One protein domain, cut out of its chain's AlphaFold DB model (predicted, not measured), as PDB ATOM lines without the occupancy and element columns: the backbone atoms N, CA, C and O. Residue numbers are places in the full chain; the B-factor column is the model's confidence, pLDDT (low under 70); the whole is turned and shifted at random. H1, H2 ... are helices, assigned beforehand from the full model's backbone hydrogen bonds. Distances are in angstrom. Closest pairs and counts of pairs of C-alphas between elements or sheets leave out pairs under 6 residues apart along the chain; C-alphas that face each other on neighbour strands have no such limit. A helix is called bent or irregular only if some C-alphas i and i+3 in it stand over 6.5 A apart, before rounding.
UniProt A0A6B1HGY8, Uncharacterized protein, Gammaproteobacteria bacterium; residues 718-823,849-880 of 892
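This is residues 718 to 823 and 849 to 880 of the 892 residues of an uncharacterized protein of Gammaproteobacteria bacterium (UniProt A0A6B1HGY8). What shape is it? The helices H3, H4 and H5 form an elongated up-and-down bundle, each running against the one before, with the shorter H2 packed on them and H1 packed on H2 alone. Residues 776 to 783 and 818 to 823 stick out. What is printed? The printed part has 138 residues with five named helices, H1 to H5 in chain order, and no named strand; its class is all helix. It is only just compact, close to loose, with a radius of gyration of the C-alphas of 16.7 A and spans of 55 by 28 by 26 A.

Where are the helices? H1, residues 718 to 731, begins at C-alpha 718 (-10.306, 62.889, -46.125); H2 is residues 741 to 752 and H3 residues 756 to 774, 28.0 A long. H4, residues 781 to 811, is 45.1 A long; H5, residues 849 to 879, is 43.4 A long and ends at C-alpha 879 (9.072, 35.748, -23.547). Is any helix uneven? H3 is only just irregular, C-alphas 770 and 773 being 6.6 A apart. H5 has a kink of 36 degrees near residue 868.

What does H1 touch? H1 and H2 form a helical hairpin, opposite ways at a steep tilt of 38 degrees, with closest C-alphas Ser 728 and Trp 744, 5.1 A. How does the bundle sit? H3 and H4 touch, opposite ways at a shallow tilt of 33 degrees, only just short of steep, with closest C-alphas Ala 758 and Ala 801, 4.9 A. H4 and H5 touch, opposite ways at a shallow tilt of 16 degrees, with closest C-alphas Gly 809 and Ile 856, 6.4 A. Are the backbones complete? Every O i to N i+4 pair is within hydrogen-bond range in H1 and H4, against 7 of 8 in H2, 13 of 15 in H3 and 25 of 27 in H5.

How is it cut? Residues 824 to 848 are not printed, and C-alphas 823 and 849 are 19.8 A apart. Where is confidence low? Residues 773 to 779 are under 70.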
ATOM      1  N   TRP A 718     -11.505  62.378 -45.444       88.81
ATOM      2  CA  TRP A 718     -10.306  62.889 -46.125       88.81
ATOM      3  C   TRP A 718      -9.346  63.657 -45.198       88.81
ATOM      4  O   TRP A 718      -8.152  63.339 -45.197       88.81
ATOM      5  N   PRO A 719      -9.805  64.616 -44.368       85.25
ATOM      6  CA  PRO A 719      -8.982  65.171 -43.292       85.25
ATOM      7  C   PRO A 719      -8.420  64.106 -42.342       85.25
ATOM      8  O   PRO A 719      -7.255  64.175 -41.945       85.25
ATOM      9  N   GLU A 720      -9.224  63.101 -41.997       86.25
ATOM     10  CA  GLU A 720      -8.799  62.001 -41.131       86.25
ATOM     11  C   GLU A 720      -7.728  61.123 -41.794       86.25
ATOM     12  O   GLU A 720      -6.768  60.715 -41.141       86.25
ATOM     13  N   LEU A 721      -7.811  60.908 -43.106       88.81
ATOM     14  CA  LEU A 721      -6.792  60.219 -43.889       88.81
ATOM     15  C   LEU A 721      -5.472  61.001 -43.910       88.81
ATOM     16  O   LEU A 721      -4.405  60.406 -43.766       88.81
ATOM     17  N   ILE A 722      -5.514  62.332 -44.030       86.31
ATOM     18  CA  ILE A 722      -4.310  63.173 -43.907       86.31
ATOM     19  C   ILE A 722      -3.695  63.007 -42.511       86.31
ATOM     20  O   ILE A 722      -2.481  62.810 -42.387       86.31
ATOM     21  N   ALA A 723      -4.521  63.016 -41.460       84.44
ATOM     22  CA  ALA A 723      -4.066  62.762 -40.097       84.44
ATOM     23  C   ALA A 723      -3.456  61.360 -39.947       84.44
ATOM     24  O   ALA A 723      -2.409  61.213 -39.313       84.44
ATOM     25  N   LEU A 724      -4.044  60.346 -40.588       88.19
ATOM     26  CA  LEU A 724      -3.510  58.989 -40.615       88.19
ATOM     27  C   LEU A 724      -2.155  58.919 -41.320       88.19
ATOM     28  O   LEU A 724      -1.251  58.239 -40.835       88.19
ATOM     29  N   ILE A 725      -1.988  59.613 -42.447       89.38
ATOM     30  CA  ILE A 725      -0.717  59.680 -43.178       89.38
ATOM     31  C   ILE A 725       0.358  60.304 -42.283       89.38
ATOM     32  O   ILE A 725       1.451  59.749 -42.155       89.38
ATOM     33  N   LEU A 726       0.044  61.411 -41.604       85.06
ATOM     34  CA  LEU A 726       0.953  62.057 -40.655       85.06
ATOM     35  C   LEU A 726       1.287  61.139 -39.471       85.06
ATOM     36  O   LEU A 726       2.463  60.972 -39.139       85.06
ATOM     37  N   ALA A 727       0.286  60.487 -38.878       84.12
ATOM     38  CA  ALA A 727       0.481  59.522 -37.802       84.12
ATOM     39  C   ALA A 727       1.359  58.348 -38.258       84.12
ATOM     40  O   ALA A 727       2.306  57.989 -37.568       84.12
ATOM     41  N   SER A 728       1.130  57.810 -39.455       88.62
ATOM     42  CA  SER A 728       1.911  56.711 -40.038       88.62
ATOM     43  C   SER A 728       3.351  57.123 -40.346       88.62
ATOM     44  O   SER A 728       4.282  56.336 -40.155       88.62
ATOM     45  N   LEU A 729       3.573  58.370 -40.776       85.50
ATOM     46  CA  LEU A 729       4.910  58.940 -40.944       85.50
ATOM     47  C   LEU A 729       5.643  59.047 -39.604       85.50
ATOM     48  O   LEU A 729       6.826  58.714 -39.544       85.50
ATOM     49  N   ILE A 730       4.958  59.470 -38.538       81.94
ATOM     50  CA  ILE A 730       5.517  59.561 -37.180       81.94
ATOM     51  C   ILE A 730       5.804  58.158 -36.620       81.94
ATOM     52  O   ILE A 730       6.929  57.883 -36.199       81.94
ATOM     53  N   LEU A 731       4.826  57.249 -36.677       81.88
ATOM     54  CA  LEU A 731       4.915  55.864 -36.203       81.88
ATOM     55  C   LEU A 731       5.964  55.050 -36.963       81.88
ATOM     56  O   LEU A 731       6.754  54.341 -36.349       81.88
ATOM     57  N   GLY A 732       6.076  55.221 -38.281       83.19
ATOM     58  CA  GLY A 732       7.111  54.566 -39.085       83.19
ATOM     59  C   GLY A 732       8.539  55.027 -38.769       83.19
ATOM     60  O   GLY A 732       9.499  54.363 -39.158       83.19
ATOM     61  N   ARG A 733       8.710  56.146 -38.049       78.00
ATOM     62  CA  ARG A 733      10.024  56.585 -37.548       78.00
ATOM     63  C   ARG A 733      10.359  56.002 -36.171       78.00
ATOM     64  O   ARG A 733      11.530  56.041 -35.777       78.00
ATOM     65  N   LEU A 734       9.388  55.432 -35.450       71.88
ATOM     66  CA  LEU A 734       9.612  54.751 -34.175       71.88
ATOM     67  C   LEU A 734      10.271  53.384 -34.407       71.88
ATOM     68  O   LEU A 734       9.632  52.405 -34.777       71.88
ATOM     69  N   ARG A 735      11.574  53.294 -34.108       70.56
ATOM     70  CA  ARG A 735      12.364  52.045 -34.204       70.56
ATOM     71  C   ARG A 735      12.005  50.980 -33.157       70.56
ATOM     72  O   ARG A 735      12.683  49.958 -33.079       70.56
ATOM     73  N   SER A 736      11.005  51.232 -32.313       71.75
ATOM     74  CA  SER A 736      10.507  50.266 -31.331       71.75
ATOM     75  C   SER A 736       9.725  49.130 -31.990       71.75
ATOM     76  O   SER A 736       9.697  48.032 -31.446       71.75
ATOM     77  N   THR A 737       9.136  49.357 -33.166       81.88
ATOM     78  CA  THR A 737       8.324  48.358 -33.878       81.88
ATOM     79  C   THR A 737       9.012  47.885 -35.166       81.88
ATOM     80  O   THR A 737       9.843  48.613 -35.714       81.88
ATOM     81  N   PRO A 738       8.709  46.671 -35.667       80.12
ATOM     82  CA  PRO A 738       9.283  46.157 -36.914       80.12
ATOM     83  C   PRO A 738       8.642  46.765 -38.177       80.12
ATOM     84  O   PRO A 738       9.031  46.409 -39.288       80.12
ATOM     85  N   LEU A 739       7.655  47.651 -38.013       86.31
ATOM     86  CA  LEU A 739       6.801  48.191 -39.067       86.31
ATOM     87  C   LEU A 739       7.409  49.435 -39.713       86.31
ATOM     88  O   LEU A 739       7.892  50.341 -39.027       86.31
ATOM     89  N   ARG A 740       7.345  49.506 -41.043       88.06
ATOM     90  CA  ARG A 740       7.698  50.708 -41.810       88.06
ATOM     91  C   ARG A 740       6.483  51.627 -41.950       88.06
ATOM     92  O   ARG A 740       5.354  51.245 -41.666       88.06
ATOM     93  N   THR A 741       6.701  52.847 -42.440       88.81
ATOM     94  CA  THR A 741       5.626  53.827 -42.691       88.81
ATOM     95  C   THR A 741       4.483  53.265 -43.540       88.81
ATOM     96  O   THR A 741       3.327  53.533 -43.233       88.81
ATOM     97  N   HIS A 742       4.782  52.476 -44.580       90.00
ATOM     98  CA  HIS A 742       3.738  51.881 -45.418       90.00
ATOM     99  C   HIS A 742       2.936  50.807 -44.682       90.00
ATOM    100  O   HIS A 742       1.740  50.715 -44.910       90.00
ATOM    101  N   ASP A 743       3.558  50.037 -43.782       90.81
ATOM    102  CA  ASP A 743       2.839  49.029 -43.002       90.81
ATOM    103  C   ASP A 743       1.865  49.699 -42.025       90.81
ATOM    104  O   ASP A 743       0.729  49.258 -41.890       90.81
ATOM    105  N   TRP A 744       2.280  50.802 -41.389       91.62
ATOM    106  CA  TRP A 744       1.401  51.612 -40.541       91.62
ATOM    107  C   TRP A 744       0.254  52.247 -41.323       91.62
ATOM    108  O   TRP A 744      -0.882  52.231 -40.850       91.62
ATOM    109  N   LEU A 745       0.542  52.759 -42.521       93.19
ATOM    110  CA  LEU A 745      -0.468  53.354 -43.389       93.19
ATOM    111  C   LEU A 745      -1.481  52.308 -43.862       93.19
ATOM    112  O   LEU A 745      -2.678  52.542 -43.757       93.19
ATOM    113  N   LEU A 746      -1.015  51.149 -44.339       91.88
ATOM    114  CA  LEU A 746      -1.881  50.043 -44.757       91.88
ATOM    115  C   LEU A 746      -2.712  49.525 -43.586       91.88
ATOM    116  O   LEU A 746      -3.918  49.366 -43.734       91.88
ATOM    117  N   LEU A 747      -2.103  49.318 -42.414       91.31
ATOM    118  CA  LEU A 747      -2.820  48.913 -41.205       91.31
ATOM    119  C   LEU A 747      -3.921  49.921 -40.863       91.31
ATOM    120  O   LEU A 747      -5.063  49.528 -40.656       91.31
ATOM    121  N   GLY A 748      -3.591  51.211 -40.855       90.69
ATOM    122  CA  GLY A 748      -4.544  52.280 -40.591       90.69
ATOM    123  C   GLY A 748      -5.672  52.361 -41.611       90.69
ATOM    124  O   GLY A 748      -6.823  52.502 -41.213       90.69
ATOM    125  N   LEU A 749      -5.373  52.226 -42.907       91.06
ATOM    126  CA  LEU A 749      -6.356  52.344 -43.986       91.06
ATOM    127  C   LEU A 749      -7.523  51.368 -43.809       91.06
ATOM    128  O   LEU A 749      -8.671  51.791 -43.895       91.06
ATOM    129  N   GLY A 750      -7.264  50.100 -43.487       87.81
ATOM    130  CA  GLY A 750      -8.361  49.141 -43.318       87.81
ATOM    131  C   GLY A 750      -9.164  49.292 -42.026       87.81
ATOM    132  O   GLY A 750     -10.307  48.853 -41.983       87.81
ATOM    133  N   PHE A 751      -8.626  49.953 -40.995       88.25
ATOM    134  CA  PHE A 751      -9.407  50.323 -39.806       88.25
ATOM    135  C   PHE A 751     -10.080  51.698 -39.930       88.25
ATOM    136  O   PHE A 751     -11.040  51.964 -39.209       88.25
ATOM    137  N   SER A 752      -9.595  52.568 -40.823       86.75
ATOM    138  CA  SER A 752     -10.012  53.975 -40.917       86.75
ATOM    139  C   SER A 752     -11.479  54.164 -41.300       86.75
ATOM    140  O   SER A 752     -12.092  55.126 -40.858       86.75
ATOM    141  N   THR A 753     -12.053  53.236 -42.069       81.06
ATOM    142  CA  THR A 753     -13.453  53.273 -42.529       81.06
ATOM    143  C   THR A 753     -14.414  52.515 -41.611       81.06
ATOM    144  O   THR A 753     -15.560  52.268 -41.988       81.06
ATOM    145  N   SER A 754     -13.955  52.041 -40.447       77.00
ATOM    146  CA  SER A 754     -14.782  51.219 -39.552       77.00
ATOM    147  C   SER A 754     -14.558  51.508 -38.072       77.00
ATOM    148  O   SER A 754     -15.525  51.728 -37.350       77.00
ATOM    149  N   PHE A 755     -13.313  51.474 -37.579       80.38
ATOM    150  CA  PHE A 755     -13.061  51.607 -36.142       80.38
ATOM    151  C   PHE A 755     -11.656  52.136 -35.807       80.38
ATOM    152  O   PHE A 755     -10.706  51.379 -35.591       80.38
ATOM    153  N   TRP A 756     -11.534  53.460 -35.667       83.56
ATOM    154  CA  TRP A 756     -10.296  54.141 -35.253       83.56
ATOM    155  C   TRP A 756      -9.728  53.638 -33.919       83.56
ATOM    156  O   TRP A 756      -8.509  53.565 -33.745       83.56
ATOM    157  N   LEU A 757     -10.594  53.241 -32.980       84.56
ATOM    158  CA  LEU A 757     -10.154  52.692 -31.699       84.56
ATOM    159  C   LEU A 757      -9.447  51.338 -31.869       84.56
ATOM    160  O   LEU A 757      -8.456  51.099 -31.183       84.56
ATOM    161  N   ALA A 758      -9.872  50.484 -32.811       86.62
ATOM    162  CA  ALA A 758      -9.141  49.246 -33.103       86.62
ATOM    163  C   ALA A 758      -7.726  49.547 -33.597       86.62
ATOM    164  O   ALA A 758      -6.774  48.940 -33.106       86.62
ATOM    165  N   PHE A 759      -7.568  50.521 -34.500       88.44
ATOM    166  CA  PHE A 759      -6.242  50.949 -34.942       88.44
ATOM    167  C   PHE A 759      -5.376  51.408 -33.763       88.44
ATOM    168  O   PHE A 759      -4.235  50.967 -33.636       88.44
ATOM    169  N   ALA A 760      -5.921  52.234 -32.863       88.06
ATOM    170  CA  ALA A 760      -5.196  52.710 -31.689       88.06
ATOM    171  C   ALA A 760      -4.788  51.563 -30.745       88.06
ATOM    172  O   ALA A 760      -3.636  51.514 -30.317       88.06
ATOM    173  N   VAL A 761      -5.685  50.613 -30.459       90.25
ATOM    174  CA  VAL A 761      -5.391  49.441 -29.614       90.25
ATOM    175  C   VAL A 761      -4.284  48.584 -30.231       90.25
ATOM    176  O   VAL A 761      -3.334  48.221 -29.537       90.25
ATOM    177  N   VAL A 762      -4.353  48.310 -31.538       89.62
ATOM    178  CA  VAL A 762      -3.326  47.539 -32.257       89.62
ATOM    179  C   VAL A 762      -1.996  48.301 -32.296       89.62
ATOM    180  O   VAL A 762      -0.937  47.709 -32.077       89.62
ATOM    181  N   ALA A 763      -2.025  49.621 -32.499       88.94
ATOM    182  CA  ALA A 763      -0.832  50.458 -32.476       88.94
ATOM    183  C   ALA A 763      -0.162  50.461 -31.094       88.94
ATOM    184  O   ALA A 763       1.048  50.240 -30.993       88.94
ATOM    185  N   VAL A 764      -0.943  50.646 -30.024       89.06
ATOM    186  CA  VAL A 764      -0.466  50.578 -28.636       89.06
ATOM    187  C   VAL A 764       0.111  49.198 -28.345       89.06
ATOM    188  O   VAL A 764       1.220  49.117 -27.827       89.06
ATOM    189  N   TRP A 765      -0.574  48.123 -28.734       90.56
ATOM    190  CA  TRP A 765      -0.084  46.752 -28.586       90.56
ATOM    191  C   TRP A 765       1.310  46.562 -29.201       90.56
ATOM    192  O   TRP A 765       2.236  46.128 -28.510       90.56
ATOM    193  N   LEU A 766       1.508  46.975 -30.454       88.31
ATOM    194  CA  LEU A 766       2.795  46.861 -31.148       88.31
ATOM    195  C   LEU A 766       3.893  47.723 -30.508       88.31
ATOM    196  O   LEU A 766       5.027  47.267 -30.344       88.31
ATOM    197  N   ILE A 767       3.574  48.963 -30.123       85.94
ATOM    198  CA  ILE A 767       4.532  49.890 -29.505       85.94
ATOM    199  C   ILE A 767       4.954  49.388 -28.125       85.94
ATOM    200  O   ILE A 767       6.148  49.349 -27.830       85.94
ATOM    201  N   VAL A 768       3.993  48.984 -27.294       85.69
ATOM    202  CA  VAL A 768       4.220  48.525 -25.922       85.69
ATOM    203  C   VAL A 768       5.141  47.301 -25.917       85.69
ATOM    204  O   VAL A 768       6.187  47.334 -25.262       85.69
ATOM    205  N   HIS A 769       4.850  46.285 -26.737       84.12
ATOM    206  CA  HIS A 769       5.729  45.115 -26.900       84.12
ATOM    207  C   HIS A 769       7.101  45.475 -27.486       84.12
ATOM    208  O   HIS A 769       8.120  44.911 -27.088       84.12
ATOM    209  N   GLY A 770       7.161  46.469 -28.372       82.06
ATOM    210  CA  GLY A 770       8.411  46.991 -28.921       82.06
ATOM    211  C   GLY A 770       9.303  47.701 -27.898       82.06
ATOM    212  O   GLY A 770      10.531  47.591 -27.938       82.06
ATOM    213  N   THR A 771       8.695  48.413 -26.945       77.69
ATOM    214  CA  THR A 771       9.412  49.130 -25.878       77.69
ATOM    215  C   THR A 771       9.889  48.230 -24.744       77.69
ATOM    216  O   THR A 771      10.787  48.629 -24.006       77.69
ATOM    217  N   ARG A 772       9.390  46.990 -24.640       73.38
ATOM    218  CA  ARG A 772       9.824  46.020 -23.621       73.38
ATOM    219  C   ARG A 772      11.341  45.806 -23.594       73.38
ATOM    220  O   ARG A 772      11.923  45.698 -22.521       73.38
ATOM    221  N   LYS A 773      12.006  45.865 -24.755       67.12
ATOM    222  CA  LYS A 773      13.473  45.750 -24.868       67.12
ATOM    223  C   LYS A 773      14.233  46.765 -24.000       67.12
ATOM    224  O   LYS A 773      15.373  46.518 -23.620       67.12
ATOM    225  N   SER A 774      13.647  47.930 -23.716       64.69
ATOM    226  CA  SER A 774      14.304  48.977 -22.928       64.69
ATOM    227  C   SER A 774      14.025  48.899 -21.427       64.69
ATOM    228  O   SER A 774      14.477  49.789 -20.708       64.69
ATOM    229  N   TRP A 775      13.260  47.910 -20.950       64.75
ATOM    230  CA  TRP A 775      12.787  47.882 -19.563       64.75
ATOM    231  C   TRP A 775      13.811  47.304 -18.567       64.75
ATOM    232  O   TRP A 775      13.827  47.773 -17.433       64.75
ATOM    233  N   GLY A 776      14.743  46.442 -19.003       57.91
ATOM    234  CA  GLY A 776      15.942  46.007 -18.260       57.91
ATOM    235  C   GLY A 776      15.717  45.334 -16.888       57.91
ATOM    236  O   GLY A 776      14.669  45.454 -16.262       57.91
ATOM    237  N   ALA A 777      16.761  44.677 -16.369       56.53
ATOM    238  CA  ALA A 777      16.769  43.819 -15.169       56.53
ATOM    239  C   ALA A 777      16.513  44.505 -13.792       56.53
ATOM    240  O   ALA A 777      16.978  44.029 -12.756       56.53
ATOM    241  N   HIS A 778      15.814  45.645 -13.735       58.25
ATOM    242  CA  HIS A 778      15.611  46.450 -12.515       58.25
ATOM    243  C   HIS A 778      14.138  46.797 -12.235       58.25
ATOM    244  O   HIS A 778      13.836  47.864 -11.691       58.25
ATOM    245  N   ILE A 779      13.212  45.919 -12.617       69.25
ATOM    246  CA  ILE A 779      11.784  46.056 -12.305       69.25
ATOM    247  C   ILE A 779      11.486  45.266 -11.031       69.25
ATOM    248  O   ILE A 779      11.941  44.135 -10.880       69.25
ATOM    249  N   SER A 780      10.723  45.851 -10.108       71.88
ATOM    250  CA  SER A 780      10.275  45.128  -8.920       71.88
ATOM    251  C   SER A 780       9.331  43.984  -9.307       71.88
ATOM    252  O   SER A 780       8.510  44.107 -10.216       71.88
ATOM    253  N   GLU A 781       9.422  42.870  -8.584       74.62
ATOM    254  CA  GLU A 781       8.613  41.667  -8.800       74.62
ATOM    255  C   GLU A 781       7.100  41.923  -9.026       74.62
ATOM    256  O   GLU A 781       6.556  41.381  -9.994       74.62
ATOM    257  N   PRO A 782       6.393  42.761  -8.234       78.38
ATOM    258  CA  PRO A 782       4.968  43.018  -8.466       78.38
ATOM    259  C   PRO A 782       4.703  43.771  -9.776       78.38
ATOM    260  O   PRO A 782       3.744  43.461 -10.477       78.38
ATOM    261  N   VAL A 783       5.570  44.714 -10.151       78.25
ATOM    262  CA  VAL A 783       5.432  45.477 -11.402       78.25
ATOM    263  C   VAL A 783       5.687  44.573 -12.610       78.25
ATOM    264  O   VAL A 783       4.987  44.678 -13.617       78.25
ATOM    265  N   TYR A 784       6.622  43.622 -12.504       78.31
ATOM    266  CA  TYR A 784       6.852  42.618 -13.546       78.31
ATOM    267  C   TYR A 784       5.634  41.699 -13.738       78.31
ATOM    268  O   TYR A 784       5.176  41.493 -14.859       78.31
ATOM    269  N   ARG A 785       5.047  41.190 -12.646       82.06
ATOM    270  CA  ARG A 785       3.857  40.322 -12.710       82.06
ATOM    271  C   ARG A 785       2.639  41.049 -13.290       82.06
ATOM    272  O   ARG A 785       1.976  40.514 -14.175       82.06
ATOM    273  N   ILE A 786       2.372  42.275 -12.835       83.56
ATOM    274  CA  ILE A 786       1.254  43.092 -13.335       83.56
ATOM    275  C   ILE A 786       1.451  43.435 -14.816       83.56
ATOM    276  O   ILE A 786       0.507  43.329 -15.595       83.56
ATOM    277  N   SER A 787       2.668  43.802 -15.231       81.06
ATOM    278  CA  SER A 787       2.944  44.107 -16.642       81.06
ATOM    279  C   SER A 787       2.811  42.885 -17.552       81.06
ATOM    280  O   SER A 787       2.268  43.027 -18.644       81.06
ATOM    281  N   GLN A 788       3.196  41.682 -17.103       83.94
ATOM    282  CA  GLN A 788       2.978  40.448 -17.871       83.94
ATOM    283  C   GLN A 788       1.491  40.129 -18.078       83.94
ATOM    284  O   GLN A 788       1.083  39.822 -19.200       83.94
ATOM    285  N   ILE A 789       0.663  40.269 -17.034       85.75
ATOM    286  CA  ILE A 789      -0.799  40.133 -17.157       85.75
ATOM    287  C   ILE A 789      -1.341  41.204 -18.115       85.75
ATOM    288  O   ILE A 789      -2.106  40.890 -19.026       85.75
ATOM    289  N   GLY A 790      -0.887  42.450 -17.966       87.12
ATOM    290  CA  GLY A 790      -1.264  43.565 -18.835       87.12
ATOM    291  C   GLY A 790      -0.937  43.325 -20.312       87.12
ATOM    292  O   GLY A 790      -1.784  43.570 -21.165       87.12
ATOM    293  N   PHE A 791       0.245  42.791 -20.639       87.69
ATOM    294  CA  PHE A 791       0.607  42.444 -22.019       87.69
ATOM    295  C   PHE A 791      -0.267  41.322 -22.592       87.69
ATOM    296  O   PHE A 791      -0.610  41.372 -23.776       87.69
ATOM    297  N   GLY A 792      -0.639  40.332 -21.773       87.88
ATOM    298  CA  GLY A 792      -1.569  39.272 -22.162       87.88
ATOM    299  C   GLY A 792      -2.955  39.823 -22.499       87.88
ATOM    300  O   GLY A 792      -3.458  39.591 -23.599       87.88
ATOM    301  N   VAL A 793      -3.526  40.635 -21.602       91.31
ATOM    302  CA  VAL A 793      -4.825  41.305 -21.808       91.31
ATOM    303  C   VAL A 793      -4.789  42.211 -23.040       91.31
ATOM    304  O   VAL A 793      -5.687  42.144 -23.875       91.31
ATOM    305  N   LEU A 794      -3.731  43.010 -23.206       90.75
ATOM    306  CA  LEU A 794      -3.565  43.895 -24.362       90.75
ATOM    307  C   LEU A 794      -3.458  43.115 -25.679       90.75
ATOM    308  O   LEU A 794      -3.977  43.558 -26.698       90.75
ATOM    309  N   THR A 795      -2.811  41.947 -25.663       91.00
ATOM    310  CA  THR A 795      -2.730  41.073 -26.841       91.00
ATOM    311  C   THR A 795      -4.104  40.506 -27.187       91.00
ATOM    312  O   THR A 795      -4.505  40.584 -28.344       91.00
ATOM    313  N   LEU A 796      -4.867  40.020 -26.201       93.06
ATOM    314  CA  LEU A 796      -6.242  39.558 -26.421       93.06
ATOM    315  C   LEU A 796      -7.132  40.682 -26.975       93.06
ATOM    316  O   LEU A 796      -7.858  40.468 -27.942       93.06
ATOM    317  N   ALA A 797      -7.025  41.889 -26.410       93.12
ATOM    318  CA  ALA A 797      -7.752  43.064 -26.878       93.12
ATOM    319  C   ALA A 797      -7.380  43.437 -28.323       93.12
ATOM    320  O   ALA A 797      -8.267  43.723 -29.123       93.12
ATOM    321  N   ALA A 798      -6.095  43.388 -28.689       91.62
ATOM    322  CA  ALA A 798      -5.645  43.650 -30.056       91.62
ATOM    323  C   ALA A 798      -6.157  42.598 -31.053       91.62
ATOM    324  O   ALA A 798      -6.612  42.960 -32.137       91.62
ATOM    325  N   PHE A 799      -6.151  41.311 -30.692       91.88
ATOM    326  CA  PHE A 799      -6.739  40.259 -31.529       91.88
ATOM    327  C   PHE A 799      -8.247  40.431 -31.696       91.88
ATOM    328  O   PHE A 799      -8.743  40.360 -32.819       91.88
ATOM    329  N   ALA A 800      -8.967  40.710 -30.606       91.81
ATOM    330  CA  ALA A 800     -10.397  40.997 -30.658       91.81
ATOM    331  C   ALA A 800     -10.690  42.208 -31.559       91.81
ATOM    332  O   ALA A 800     -11.579  42.140 -32.403       91.81
ATOM    333  N   ALA A 801      -9.891  43.274 -31.451       90.50
ATOM    334  CA  ALA A 801      -9.997  44.464 -32.291       90.50
ATOM    335  C   ALA A 801      -9.754  44.164 -33.780       90.50
ATOM    336  O   ALA A 801     -10.479  44.677 -34.631       90.50
ATOM    337  N   ILE A 802      -8.776  43.313 -34.109       90.56
ATOM    338  CA  ILE A 802      -8.508  42.894 -35.491       90.56
ATOM    339  C   ILE A 802      -9.664  42.066 -36.054       90.56
ATOM    340  O   ILE A 802     -10.134  42.354 -37.153       90.56
ATOM    341  N   VAL A 803     -10.140  41.061 -35.314       89.69
ATOM    342  CA  VAL A 803     -11.253  40.204 -35.755       89.69
ATOM    343  C   VAL A 803     -12.522  41.033 -35.945       89.69
ATOM    344  O   VAL A 803     -13.179  40.916 -36.980       89.69
ATOM    345  N   ALA A 804     -12.826  41.919 -34.994       86.94
ATOM    346  CA  ALA A 804     -13.949  42.843 -35.095       86.94
ATOM    347  C   ALA A 804     -13.807  43.782 -36.304       86.94
ATOM    348  O   ALA A 804     -14.769  43.959 -37.044       86.94
ATOM    349  N   GLY A 805     -12.613  44.331 -36.551       85.94
ATOM    350  CA  GLY A 805     -12.365  45.213 -37.693       85.94
ATOM    351  C   GLY A 805     -12.489  44.514 -39.047       85.94
ATOM    352  O   GLY A 805     -13.100  45.068 -39.956       85.94
ATOM    353  N   ILE A 806     -11.987  43.281 -39.182       86.69
ATOM    354  CA  ILE A 806     -12.151  42.482 -40.410       86.69
ATOM    355  C   ILE A 806     -13.635  42.178 -40.653       86.69
ATOM    356  O   ILE A 806     -14.120  42.346 -41.774       86.69
ATOM    357  N   GLY A 807     -14.364  41.762 -39.610       84.56
ATOM    358  CA  GLY A 807     -15.799  41.488 -39.695       84.56
ATOM    359  C   GLY A 807     -16.601  42.729 -40.091       84.56
ATOM    360  O   GLY A 807     -17.384  42.676 -41.040       84.56
ATOM    361  N   ALA A 808     -16.350  43.857 -39.423       83.25
ATOM    362  CA  ALA A 808     -16.989  45.135 -39.720       83.25
ATOM    363  C   ALA A 808     -16.681  45.615 -41.147       83.25
ATOM    364  O   ALA A 808     -17.592  46.037 -41.857       83.25
ATOM    365  N   GLY A 809     -15.435  45.484 -41.609       82.69
ATOM    366  CA  GLY A 809     -15.034  45.907 -42.949       82.69
ATOM    367  C   GLY A 809     -15.638  45.057 -44.076       82.69
ATOM    368  O   GLY A 809     -16.112  45.600 -45.075       82.69
ATOM    369  N   LEU A 810     -15.657  43.725 -43.928       84.00
ATOM    370  CA  LEU A 810     -16.158  42.810 -44.965       84.00
ATOM    371  C   LEU A 810     -17.685  42.742 -45.020       84.00
ATOM    372  O   LEU A 810     -18.244  42.682 -46.117       84.00
ATOM    373  N   LEU A 811     -18.368  42.772 -43.874       83.12
ATOM    374  CA  LEU A 811     -19.829  42.655 -43.805       83.12
ATOM    375  C   LEU A 811     -20.529  44.021 -43.814       83.12
ATOM    376  O   LEU A 811     -21.621  44.132 -44.362       83.12
ATOM    377  N   GLY A 812     -19.894  45.063 -43.277       82.00
ATOM    378  CA  GLY A 812     -20.465  46.406 -43.160       82.00
ATOM    379  C   GLY A 812     -20.257  47.305 -44.380       82.00
ATOM    380  O   GLY A 812     -19.607  46.934 -45.366       82.00
ATOM    381  N   ASN A 813     -20.819  48.510 -44.299       83.81
ATOM    382  CA  ASN A 813     -20.598  49.591 -45.258       83.81
ATOM    383  C   ASN A 813     -19.479  50.513 -44.749       83.81
ATOM    384  O   ASN A 813     -19.361  50.690 -43.536       83.81
ATOM    385  N   PRO A 814     -18.655  51.082 -45.644       88.25
ATOM    386  CA  PRO A 814     -17.617  52.025 -45.249       88.25
ATOM    387  C   PRO A 814     -18.243  53.275 -44.634       88.25
ATOM    388  O   PRO A 814     -19.085  53.918 -45.263       88.25
ATOM    389  N   ASP A 815     -17.801  53.633 -43.431       87.50
ATOM    390  CA  ASP A 815     -18.156  54.907 -42.821       87.50
ATOM    391  C   ASP A 815     -17.194  55.990 -43.315       87.50
ATOM    392  O   ASP A 815     -15.976  55.895 -43.149       87.50
ATOM    393  N   MET A 816     -17.754  57.004 -43.970       90.00
ATOM    394  CA  MET A 816     -17.017  58.160 -44.485       90.00
ATOM    395  C   MET A 816     -17.096  59.367 -43.541       90.00
ATOM    396  O   MET A 816     -16.652  60.464 -43.906       90.00
ATOM    397  N   SER A 817     -17.658  59.171 -42.342       88.44
ATOM    398  CA  SER A 817     -17.842  60.189 -41.309       88.44
ATOM    399  C   SER A 817     -18.571  61.419 -41.865       88.44
ATOM    400  O   SER A 817     -18.128  62.559 -41.706       88.44
ATOM    401  N   VAL A 818     -19.661  61.185 -42.605       90.50
ATOM    402  CA  VAL A 818     -20.455  62.251 -43.232       90.50
ATOM    403  C   VAL A 818     -21.210  63.018 -42.154       90.50
ATOM    404  O   VAL A 818     -21.956  62.424 -41.380       90.50
ATOM    405  N   THR A 819     -21.014  64.334 -42.115       89.50
ATOM    406  CA  THR A 819     -21.683  65.254 -41.180       89.50
ATOM    407  C   THR A 819     -22.022  66.568 -41.888       89.50
ATOM    408  O   THR A 819     -21.726  66.716 -43.068       89.50
ATOM    409  N   GLY A 820     -22.611  67.545 -41.193       85.81
ATOM    410  CA  GLY A 820     -22.911  68.869 -41.756       85.81
ATOM    411  C   GLY A 820     -24.341  68.982 -42.288       85.81
ATOM    412  O   GLY A 820     -24.841  68.076 -42.948       85.81
ATOM    413  N   TYR A 821     -25.013  70.083 -41.935       86.25
ATOM    414  CA  TYR A 821     -26.416  70.382 -42.269       86.25
ATOM    415  C   TYR A 821     -27.364  69.161 -42.173       86.25
ATOM    416  O   TYR A 821     -28.062  68.818 -43.118       86.25
ATOM    417  N   ALA A 822     -27.341  68.449 -41.036       85.81
ATOM    418  CA  ALA A 822     -28.139  67.236 -40.779       85.81
ATOM    419  C   ALA A 822     -27.932  66.061 -41.765       85.81
ATOM    420  O   ALA A 822     -28.751  65.148 -41.814       85.81
ATOM    421  N   SER A 823     -26.837  66.052 -42.530       89.00
ATOM    422  CA  SER A 823     -26.460  64.923 -43.387       89.00
ATOM    423  C   SER A 823     -25.919  63.763 -42.555       89.00
ATOM    424  O   SER A 823     -25.071  63.976 -41.683       89.00
ATOM    425  N   LEU A 849     -20.194  49.677 -54.442       91.00
ATOM    426  CA  LEU A 849     -19.696  49.115 -53.179       91.00
ATOM    427  C   LEU A 849     -18.730  47.933 -53.378       91.00
ATOM    428  O   LEU A 849     -17.865  47.703 -52.535       91.00
ATOM    429  N   TRP A 850     -18.806  47.209 -54.501       91.00
ATOM    430  CA  TRP A 850     -17.864  46.121 -54.792       91.00
ATOM    431  C   TRP A 850     -16.408  46.604 -54.853       91.00
ATOM    432  O   TRP A 850     -15.515  45.853 -54.468       91.00
ATOM    433  N   ALA A 851     -16.159  47.856 -55.259       92.50
ATOM    434  CA  ALA A 851     -14.812  48.425 -55.282       92.50
ATOM    435  C   ALA A 851     -14.220  48.486 -53.864       92.50
ATOM    436  O   ALA A 851     -13.089  48.057 -53.643       92.50
ATOM    437  N   TYR A 852     -15.021  48.921 -52.884       91.62
ATOM    438  CA  TYR A 852     -14.651  48.866 -51.469       91.62
ATOM    439  C   TYR A 852     -14.431  47.421 -51.002       91.62
ATOM    440  O   TYR A 852     -13.412  47.129 -50.377       91.62
ATOM    441  N   LYS A 853     -15.337  46.495 -51.354       91.56
ATOM    442  CA  LYS A 853     -15.228  45.078 -50.956       91.56
ATOM    443  C   LYS A 853     -13.946  44.415 -51.478       91.56
ATOM    444  O   LYS A 853     -13.324  43.650 -50.749       91.56
ATOM    445  N   VAL A 854     -13.508  44.740 -52.697       93.38
ATOM    446  CA  VAL A 854     -12.227  44.262 -53.248       93.38
ATOM    447  C   VAL A 854     -11.041  44.843 -52.475       93.38
ATOM    448  O   VAL A 854     -10.123  44.103 -52.123       93.38
ATOM    449  N   LEU A 855     -11.064  46.145 -52.169       92.31
ATOM    450  CA  LEU A 855      -9.990  46.807 -51.423       92.31
ATOM    451  C   LEU A 855      -9.849  46.261 -49.996       92.31
ATOM    452  O   LEU A 855      -8.737  45.939 -49.574       92.31
ATOM    453  N   ILE A 856     -10.957  46.101 -49.267       91.75
ATOM    454  CA  ILE A 856     -10.923  45.584 -47.892       91.75
ATOM    455  C   ILE A 856     -10.565  44.092 -47.850       91.75
ATOM    456  O   ILE A 856      -9.868  43.661 -46.934       91.75
ATOM    457  N   LEU A 857     -10.951  43.308 -48.864       92.69
ATOM    458  CA  LEU A 857     -10.521  41.915 -48.997       92.69
ATOM    459  C   LEU A 857      -9.007  41.818 -49.235       92.69
ATOM    460  O   LEU A 857      -8.329  41.033 -48.570       92.69
ATOM    461  N   ALA A 858      -8.467  42.636 -50.144       93.62
ATOM    462  CA  ALA A 858      -7.027  42.707 -50.388       93.62
ATOM    463  C   ALA A 858      -6.263  43.124 -49.120       93.62
ATOM    464  O   ALA A 858      -5.220  42.551 -48.798       93.62
ATOM    465  N   TRP A 859      -6.815  44.076 -48.362       93.38
ATOM    466  CA  TRP A 859      -6.271  44.484 -47.072       93.38
ATOM    467  C   TRP A 859      -6.312  43.364 -46.025       93.38
ATOM    468  O   TRP A 859      -5.303  43.122 -45.365       93.38
ATOM    469  N   ALA A 860      -7.428  42.644 -45.890       91.56
ATOM    470  CA  ALA A 860      -7.562  41.544 -44.934       91.56
ATOM    471  C   ALA A 860      -6.577  40.403 -45.242       91.56
ATOM    472  O   ALA A 860      -5.944  39.865 -44.332       91.56
ATOM    473  N   LEU A 861      -6.387  40.084 -46.528       92.38
ATOM    474  CA  LEU A 861      -5.390  39.115 -46.981       92.38
ATOM    475  C   LEU A 861      -3.969  39.572 -46.615       92.38
ATOM    476  O   LEU A 861      -3.190  38.803 -46.050       92.38
ATOM    477  N   TRP A 862      -3.636  40.837 -46.892       94.19
ATOM    478  CA  TRP A 862      -2.352  41.422 -46.504       94.19
ATOM    479  C   TRP A 862      -2.139  41.369 -44.985       94.19
ATOM    480  O   TRP A 862      -1.071  40.945 -44.536       94.19
ATOM    481  N   LEU A 863      -3.152  41.730 -44.193       91.50
ATOM    482  CA  LEU A 863      -3.083  41.726 -42.734       91.50
ATOM    483  C   LEU A 863      -2.863  40.312 -42.182       91.50
ATOM    484  O   LEU A 863      -2.080  40.149 -41.248       91.50
ATOM    485  N   ALA A 864      -3.479  39.286 -42.776       90.88
ATOM    486  CA  ALA A 864      -3.248  37.893 -42.397       90.88
ATOM    487  C   ALA A 864      -1.770  37.489 -42.579       90.88
ATOM    488  O   ALA A 864      -1.153  36.952 -41.655       90.88
ATOM    489  N   PHE A 865      -1.159  37.821 -43.722       91.00
ATOM    490  CA  PHE A 865       0.275  37.586 -43.948       91.00
ATOM    491  C   PHE A 865       1.167  38.424 -43.024       91.00
ATOM    492  O   PHE A 865       2.212  37.958 -42.562       91.00
ATOM    493  N   ALA A 866       0.762  39.659 -42.736       89.88
ATOM    494  CA  ALA A 866       1.487  40.544 -41.839       89.88
ATOM    495  C   ALA A 866       1.461  40.024 -40.389       89.88
ATOM    496  O   ALA A 866       2.501  39.987 -39.731       89.88
ATOM    497  N   LEU A 867       0.320  39.507 -39.926       89.00
ATOM    498  CA  LEU A 867       0.170  38.875 -38.614       89.00
ATOM    499  C   LEU A 867       1.074  37.656 -38.452       89.00
ATOM    500  O   LEU A 867       1.763  37.560 -37.439       89.00
ATOM    501  N   ILE A 868       1.170  36.781 -39.457       89.06
ATOM    502  CA  ILE A 868       2.093  35.628 -39.429       89.06
ATOM    503  C   ILE A 868       3.542  36.077 -39.181       89.06
ATOM    504  O   ILE A 868       4.306  35.382 -38.512       89.06
ATOM    505  N   ARG A 869       3.927  37.268 -39.660       86.81
ATOM    506  CA  ARG A 869       5.251  37.855 -39.403       86.81
ATOM    507  C   ARG A 869       5.357  38.530 -38.033       86.81
ATOM    508  O   ARG A 869       6.433  38.510 -37.437       86.81
ATOM    509  N   TRP A 870       4.290  39.158 -37.542       88.50
ATOM    510  CA  TRP A 870       4.307  39.912 -36.282       88.50
ATOM    511  C   TRP A 870       4.142  39.026 -35.046       88.50
ATOM    512  O   TRP A 870       4.810  39.280 -34.048       88.50
ATOM    513  N   LEU A 871       3.318  37.975 -35.099       87.25
ATOM    514  CA  LEU A 871       3.065  37.075 -33.966       87.25
ATOM    515  C   LEU A 871       4.352  36.465 -33.377       87.25
ATOM    516  O   LEU A 871       4.533  36.569 -32.163       87.25
ATOM    517  N   PRO A 872       5.281  35.893 -34.175       89.31
ATOM    518  CA  PRO A 872       6.541  35.371 -33.646       89.31
ATOM    519  C   PRO A 872       7.393  36.454 -32.979       89.31
ATOM    520  O   PRO A 872       8.030  36.207 -31.957       89.31
ATOM    521  N   TRP A 873       7.382  37.672 -33.529       88.19
ATOM    522  CA  TRP A 873       8.095  38.809 -32.953       88.19
ATOM    523  C   TRP A 873       7.485  39.245 -31.616       88.19
ATOM    524  O   TRP A 873       8.224  39.429 -30.649       88.19
ATOM    525  N   VAL A 874       6.155  39.355 -31.531       86.75
ATOM    526  CA  VAL A 874       5.448  39.672 -30.280       86.75
ATOM    527  C   VAL A 874       5.687  38.581 -29.240       86.75
ATOM    528  O   VAL A 874       6.012  38.896 -28.099       86.75
ATOM    529  N   TRP A 875       5.608  37.305 -29.628       85.75
ATOM    530  CA  TRP A 875       5.869  36.179 -28.731       85.75
ATOM    531  C   TRP A 875       7.305  36.180 -28.201       85.75
ATOM    532  O   TRP A 875       7.528  36.014 -27.001       85.75
ATOM    533  N   HIS A 876       8.289  36.427 -29.069       84.88
ATOM    534  CA  HIS A 876       9.679  36.562 -28.644       84.88
ATOM    535  C   HIS A 876       9.838  37.731 -27.664       84.88
ATOM    536  O   HIS A 876      10.500  37.573 -26.642       84.88
ATOM    537  N   ARG A 877       9.225  38.889 -27.929       82.31
ATOM    538  CA  ARG A 877       9.288  40.036 -27.008       82.31
ATOM    539  C   ARG A 877       8.627  39.724 -25.673       82.31
ATOM    540  O   ARG A 877       9.213  40.010 -24.639       82.31
ATOM    541  N   PHE A 878       7.464  39.087 -25.683       82.00
ATOM    542  CA  PHE A 878       6.734  38.688 -24.482       82.00
ATOM    543  C   PHE A 878       7.497  37.673 -23.607       82.00
ATOM    544  O   PHE A 878       7.393  37.714 -22.380       82.00
ATOM    545  N   SER A 879       8.280  36.786 -24.227       80.81
ATOM    546  CA  SER A 879       9.072  35.748 -23.547       80.81
ATOM    547  C   SER A 879      10.521  36.152 -23.231       80.81
ATOM    548  O   SER A 879      11.221  35.410 -22.540       80.81
ATOM    549  N   GLU A 880      10.972  37.327 -23.684       71.94
ATOM    550  CA  GLU A 880      12.301  37.879 -23.391       71.94
ATOM    551  C   GLU A 880      12.446  38.072 -21.862       71.94
ATOM    552  O   GLU A 880      11.581  38.691 -21.237       71.94
TER     553      GLU A 880